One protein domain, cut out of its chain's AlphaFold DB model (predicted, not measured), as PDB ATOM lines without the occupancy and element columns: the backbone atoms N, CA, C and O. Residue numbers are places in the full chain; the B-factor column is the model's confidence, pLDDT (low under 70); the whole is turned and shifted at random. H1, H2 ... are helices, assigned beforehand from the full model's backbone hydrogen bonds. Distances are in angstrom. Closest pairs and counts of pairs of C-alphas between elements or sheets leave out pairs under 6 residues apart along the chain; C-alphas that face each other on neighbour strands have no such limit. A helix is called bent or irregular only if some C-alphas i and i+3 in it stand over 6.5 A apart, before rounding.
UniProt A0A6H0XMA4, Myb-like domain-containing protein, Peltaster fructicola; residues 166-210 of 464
ATOM      1  N   ILE A 166     -27.849 -30.626 -47.829       95.62
ATOM      2  CA  ILE A 166     -26.548 -30.275 -47.251       95.62
ATOM      3  C   ILE A 166     -26.674 -30.091 -45.737       95.62
ATOM      4  O   ILE A 166     -25.806 -30.547 -44.989       95.62
ATOM      5  N   ARG A 167     -27.742 -29.449 -45.254       94.50
ATOM      6  CA  ARG A 167     -28.005 -29.274 -43.821       94.50
ATOM      7  C   ARG A 167     -28.223 -30.618 -43.124       94.50
ATOM      8  O   ARG A 167     -27.620 -30.832 -42.072       94.50
ATOM      9  N   ARG A 168     -29.006 -31.530 -43.712       94.19
ATOM     10  CA  ARG A 168     -29.234 -32.894 -43.199       94.19
ATOM     11  C   ARG A 168     -27.928 -33.690 -43.143       94.19
ATOM     12  O   ARG A 168     -27.578 -34.205 -42.085       94.19
ATOM     13  N   ILE A 169     -27.150 -33.699 -44.228       94.38
ATOM     14  CA  ILE A 169     -25.841 -34.373 -44.293       94.38
ATOM     15  C   ILE A 169     -24.874 -33.786 -43.259       94.38
ATOM     16  O   ILE A 169     -24.194 -34.515 -42.540       94.38
ATOM     17  N   ARG A 170     -24.813 -32.457 -43.124       92.06
ATOM     18  CA  ARG A 170     -23.969 -31.802 -42.111       92.06
ATOM     19  C   ARG A 170     -24.420 -32.114 -40.684       92.06
ATOM     20  O   ARG A 170     -23.571 -32.190 -39.796       92.06
ATOM     21  N   ALA A 171     -25.719 -32.301 -40.451       88.19
ATOM     22  CA  ALA A 171     -26.246 -32.697 -39.150       88.19
ATOM     23  C   ALA A 171     -25.820 -34.126 -38.771       88.19
ATOM     24  O   ALA A 171     -25.472 -34.369 -37.614       88.19
ATOM     25  N   THR A 172     -25.772 -35.053 -39.735       94.31
ATOM     26  CA  THR A 172     -25.372 -36.453 -39.500       94.31
ATOM     27  C   THR A 172     -23.862 -36.684 -39.572       94.31
ATOM     28  O   THR A 172     -23.366 -37.627 -38.952       94.31
ATOM     29  N   LEU A 173     -23.107 -35.796 -40.234       95.19
ATOM     30  CA  LEU A 173     -21.651 -35.870 -40.416       95.19
ATOM     31  C   LEU A 173     -20.914 -36.293 -39.142       95.19
ATOM     32  O   LEU A 173     -20.121 -37.230 -39.157       95.19
ATOM     33  N   TRP A 174     -21.176 -35.619 -38.023       94.62
ATOM     34  CA  TRP A 174     -20.444 -35.866 -36.782       94.62
ATOM     35  C   TRP A 174     -20.848 -37.166 -36.085       94.62
ATOM     36  O   TRP A 174     -20.018 -37.744 -35.384       94.62
ATOM     37  N   SER A 175     -22.080 -37.648 -36.289       93.19
ATOM     38  CA  SER A 175     -22.452 -39.003 -35.867       93.19
ATOM     39  C   SER A 175     -21.663 -40.022 -36.676       93.19
ATOM     40  O   SER A 175     -20.970 -40.845 -36.092       93.19
ATOM     41  N   ASN A 176     -21.652 -39.871 -38.000       93.81
ATOM     42  CA  ASN A 176     -20.939 -40.764 -38.910       93.81
ATOM     43  C   ASN A 176     -19.421 -40.773 -38.655       93.81
ATOM     44  O   ASN A 176     -18.764 -41.803 -38.802       93.81
ATOM     45  N   VAL A 177     -18.844 -39.632 -38.264       95.38
ATOM     46  CA  VAL A 177     -17.442 -39.529 -37.831       95.38
ATOM     47  C   VAL A 177     -17.219 -40.279 -36.515       95.38
ATOM     48  O   VAL A 177     -16.235 -41.004 -36.394       95.38
ATOM     49  N   ALA A 178     -18.124 -40.145 -35.541       93.62
ATOM     50  CA  ALA A 178     -18.038 -40.873 -34.276       93.62
ATOM     51  C   ALA A 178     -18.188 -42.395 -34.457       93.62
ATOM     52  O   ALA A 178     -17.475 -43.152 -33.802       93.62
ATOM     53  N   ASP A 179     -19.062 -42.834 -35.365       91.75
ATOM     54  CA  ASP A 179     -19.241 -44.240 -35.748       91.75
ATOM     55  C   ASP A 179     -17.978 -44.849 -36.356       91.75
ATOM     56  O   ASP A 179     -17.584 -45.960 -36.013       91.75
ATOM     57  N   ARG A 180     -17.283 -44.092 -37.211       93.56
ATOM     58  CA  ARG A 180     -16.019 -44.518 -37.830       93.56
ATOM     59  C   ARG A 180     -14.816 -44.484 -36.882       93.56
ATOM     60  O   ARG A 180     -13.717 -44.846 -37.293       93.56
ATOM     61  N   MET A 181     -15.001 -44.070 -35.627       90.62
ATOM     62  CA  MET A 181     -13.969 -44.087 -34.585       90.62
ATOM     63  C   MET A 181     -14.362 -45.006 -33.414       90.62
ATOM     64  O   MET A 181     -14.559 -44.520 -32.289       90.62
ATOM     65  N   PRO A 182     -14.477 -46.327 -33.651       90.12
ATOM     66  CA  PRO A 182     -14.785 -47.273 -32.593       90.12
ATOM     67  C   PRO A 182     -13.606 -47.437 -31.623       90.12
ATOM     68  O   PRO A 182     -12.450 -47.137 -31.933       90.12
ATOM     69  N   ASP A 183     -13.913 -47.887 -30.415       89.12
ATOM     70  CA  ASP A 183     -12.942 -48.418 -29.471       89.12
ATOM     71  C   ASP A 183     -12.657 -49.905 -29.740       89.12
ATOM     72  O   ASP A 183     -13.217 -50.512 -30.653       89.12
ATOM     73  N   ASP A 184     -11.790 -50.507 -28.924       86.88
ATOM     74  CA  ASP A 184     -11.409 -51.920 -29.057       86.88
ATOM     75  C   ASP A 184     -12.594 -52.884 -28.831       86.88
ATOM     76  O   ASP A 184     -12.503 -54.065 -29.162       86.88
ATOM     77  N   SER A 185     -13.714 -52.393 -28.282       84.38
ATOM     78  CA  SER A 185     -14.956 -53.151 -28.089       84.38
ATOM     79  C   SER A 185     -15.952 -52.997 -29.246       84.38
ATOM     80  O   SER A 185     -17.027 -53.596 -29.214       84.38
ATOM     81  N   GLY A 186     -15.610 -52.208 -30.272       86.25
ATOM     82  CA  GLY A 186     -16.491 -51.894 -31.397       86.25
ATOM     83  C   GLY A 186     -17.551 -50.834 -31.081       86.25
ATOM     84  O   GLY A 186     -18.400 -50.557 -31.925       86.25
ATOM     85  N   GLN A 187     -17.520 -50.223 -29.892       88.38
ATOM     86  CA  GLN A 187     -18.429 -49.143 -29.508       88.38
ATOM     87  C   GLN A 187     -17.837 -47.777 -29.858       88.38
ATOM     88  O   GLN A 187     -16.626 -47.610 -29.974       88.38
ATOM     89  N   ARG A 188     -18.686 -46.753 -30.009       88.88
ATOM     90  CA  ARG A 188     -18.223 -45.384 -30.292       88.88
ATOM     91  C   ARG A 188     -17.315 -44.887 -29.161       88.88
ATOM     92  O   ARG A 188     -17.776 -44.657 -28.044       88.88
ATOM     93  N   LYS A 189     -16.042 -44.612 -29.464       91.94
ATOM     94  CA  LYS A 189     -15.059 -44.136 -28.470       91.94
ATOM     95  C   LYS A 189     -15.351 -42.719 -27.966       91.94
ATOM     96  O   LYS A 189     -14.938 -42.335 -26.868       91.94
ATOM     97  N   ARG A 190     -15.983 -41.892 -28.803       91.44
ATOM     98  CA  ARG A 190     -16.262 -40.468 -28.561       91.44
ATOM     99  C   ARG A 190     -17.658 -40.119 -29.063       91.44
ATOM    100  O   ARG A 190     -18.134 -40.699 -30.030       91.44
ATOM    101  N   SER A 191     -18.304 -39.142 -28.428       93.00
ATOM    102  CA  SER A 191     -19.578 -38.610 -28.917       93.00
ATOM    103  C   SER A 191     -19.371 -37.734 -30.158       93.00
ATOM    104  O   SER A 191     -18.312 -37.121 -30.322       93.00
ATOM    105  N   ALA A 192     -20.403 -37.616 -30.996       93.06
ATOM    106  CA  ALA A 192     -20.404 -36.744 -32.176       93.06
ATOM    107  C   ALA A 192     -19.988 -35.302 -31.837       93.06
ATOM    108  O   ALA A 192     -19.130 -34.711 -32.491       93.06
ATOM    109  N   ARG A 193     -20.535 -34.766 -30.740       92.12
ATOM    110  CA  ARG A 193     -20.211 -33.428 -30.237       92.12
ATOM    111  C   ARG A 193     -18.732 -33.279 -29.869       92.12
ATOM    112  O   ARG A 193     -18.113 -32.302 -30.271       92.12
ATOM    113  N   ALA A 194     -18.152 -34.254 -29.168       92.31
ATOM    114  CA  ALA A 194     -16.736 -34.210 -28.802       92.31
ATOM    115  C   ALA A 194     -15.818 -34.258 -30.036       92.31
ATOM    116  O   ALA A 194     -14.770 -33.613 -30.055       92.31
ATOM    117  N   CYS A 195     -16.212 -35.005 -31.074       93.62
ATOM    118  CA  CYS A 195     -15.481 -35.061 -32.341       93.62
ATOM    119  C   CYS A 195     -15.511 -33.707 -33.059       93.62
ATOM    120  O   CYS A 195     -14.465 -33.223 -33.494       93.62
ATOM    121  N   ARG A 196     -16.690 -33.075 -33.109       93.75
ATOM    122  CA  ARG A 196     -16.889 -31.744 -33.688       93.75
ATOM    123  C   ARG A 196     -16.050 -30.679 -32.988       93.75
ATOM    124  O   ARG A 196     -15.234 -30.035 -33.637       93.75
ATOM    125  N   GLU A 197     -16.202 -30.535 -31.671       93.69
ATOM    126  CA  GLU A 197     -15.485 -29.522 -30.880       93.69
ATOM    127  C   GLU A 197     -13.962 -29.694 -31.007       93.69
ATOM    128  O   GLU A 197     -13.219 -28.720 -31.134       93.69
ATOM    129  N   ARG A 198     -13.480 -30.946 -31.037       93.69
ATOM    130  CA  ARG A 198     -12.057 -31.227 -31.246       93.69
ATOM    131  C   ARG A 198     -11.588 -30.791 -32.631       93.69
ATOM    132  O   ARG A 198     -10.518 -30.196 -32.723       93.69
ATOM    133  N   TYR A 199     -12.338 -31.106 -33.683       95.00
ATOM    134  CA  TYR A 199     -11.976 -30.746 -35.053       95.00
ATOM    135  C   TYR A 199     -11.998 -29.232 -35.272       95.00
ATOM    136  O   TYR A 199     -11.032 -28.679 -35.792       95.00
ATOM    137  N   GLU A 200     -13.051 -28.552 -34.818       94.81
ATOM    138  CA  GLU A 200     -13.166 -27.091 -34.893       94.81
ATOM    139  C   GLU A 200     -12.014 -26.412 -34.139       94.81
ATOM    140  O   GLU A 200     -11.374 -25.506 -34.673       94.81
ATOM    141  N   GLY A 201     -11.663 -26.906 -32.947       95.31
ATOM    142  CA  GLY A 201     -10.500 -26.416 -32.206       95.31
ATOM    143  C   GLY A 201      -9.171 -26.655 -32.930       95.31
ATOM    144  O   GLY A 201      -8.268 -25.828 -32.838       95.31
ATOM    145  N   LEU A 202      -9.025 -27.772 -33.652       95.12
ATOM    146  CA  LEU A 202      -7.816 -28.048 -34.438       95.12
ATOM    147  C   LEU A 202      -7.704 -27.089 -35.627       95.12
ATOM    148  O   LEU A 202      -6.629 -26.539 -35.848       95.12
ATOM    149  N   GLN A 203      -8.807 -26.844 -36.337       95.81
ATOM    150  CA  GLN A 203      -8.866 -25.883 -37.444       95.81
ATOM    151  C   GLN A 203      -8.576 -24.450 -36.977       95.81
ATOM    152  O   GLN A 203      -7.853 -23.713 -37.637       95.81
ATOM    153  N   ALA A 204      -9.094 -24.070 -35.807       94.81
ATOM    154  CA  ALA A 204      -8.867 -22.754 -35.217       94.81
ATOM    155  C   ALA A 204      -7.502 -22.612 -34.510       94.81
ATOM    156  O   ALA A 204      -7.163 -21.519 -34.060       94.81
ATOM    157  N   GLY A 205      -6.738 -23.698 -34.346       94.06
ATOM    158  CA  GLY A 205      -5.497 -23.708 -33.561       94.06
ATOM    159  C   GLY A 205      -5.694 -23.511 -32.049       94.06
ATOM    160  O   GLY A 205      -4.725 -23.303 -31.324       94.06
ATOM    161  N   THR A 206      -6.933 -23.581 -31.554       93.81
ATOM    162  CA  THR A 206      -7.304 -23.416 -30.137       93.81
ATOM    163  C   THR A 206      -7.514 -24.747 -29.412       93.81
ATOM    164  O   THR A 206      -7.845 -24.770 -28.225       93.81
ATOM    165  N   ALA A 207      -7.333 -25.878 -30.101       89.94
ATOM    166  CA  ALA A 207      -7.480 -27.196 -29.505       89.94
ATOM    167  C   ALA A 207      -6.514 -27.390 -28.330       89.94
ATOM    168  O   ALA A 207      -5.301 -27.234 -28.459       89.94
ATOM    169  N   ALA A 208      -7.058 -27.843 -27.199       85.12
ATOM    170  CA  ALA A 208      -6.248 -28.236 -26.053       85.12
ATOM    171  C   ALA A 208      -5.201 -29.300 -26.453       85.12
ATOM    172  O   ALA A 208      -5.512 -30.198 -27.254       85.12
ATOM    173  N   PRO A 209      -3.986 -29.273 -25.878       86.06
ATOM    174  CA  PRO A 209      -2.982 -30.294 -26.144       86.06
ATOM    175  C   PRO A 209      -3.518 -31.698 -25.830       86.06
ATOM    176  O   PRO A 209      -4.408 -31.905 -24.986       86.06
ATOM    177  N   SER A 210      -2.999 -32.693 -26.554       87.31
ATOM    178  CA  SER A 210      -3.290 -34.094 -26.244       87.31
ATOM    179  C   SER A 210      -2.892 -34.391 -24.794       87.31
ATOM    180  O   SER A 210      -2.063 -33.698 -24.211       87.31
TER     181      SER A 210
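Overview. This is residues 166 to 210 of the 464 residues of the protein "Myb-like domain-containing protein" of Peltaster fructicola (UniProt A0A6H0XMA4). Two helices make an L: H2 begins near the later part of H1 and runs off from it at about a right angle. A loop, residues 180 to 191, makes the long link between them, and residues 200 to 205 stand free at the far end of H2. The printed part has 45 residues with two named helices, H1 then H2, and no named strand; its class is all helix. It is only just loose, close to compact, with a radius of gyration of the C-alphas of 11.6 A, and flat, spanning 30 by 30 by 11 A.

Along the chain. Find C-alpha 166 at (-26.548, -30.275, -47.251); from there H1, residues 166 to 179, runs 19.5 A. It is irregular: C-alphas 171 and 174 are 7.0 A apart. H2, residues 192 to 203, runs 16.7 A to C-alpha 203 at (-8.866, -25.883, -37.444).

Arrangement. Look at residues 174 to 178 of H1 and 192 to 196 of H2, where alone the helices touch; their closest C-alphas, of Trp 174 and Ala 192, are 4.7 A apart. Their lines are about perpendicular, at 79 degrees. Every O i to N i+4 pair is within hydrogen-bond range in H2, and 8 of 10 in H1.

Size, cuts and confidence. The C-alphas farthest apart, of Ile 166 and Asp 184, are 32.1 A apart. The printed part has no cut, and no printed residue is under 70 in pLDDT.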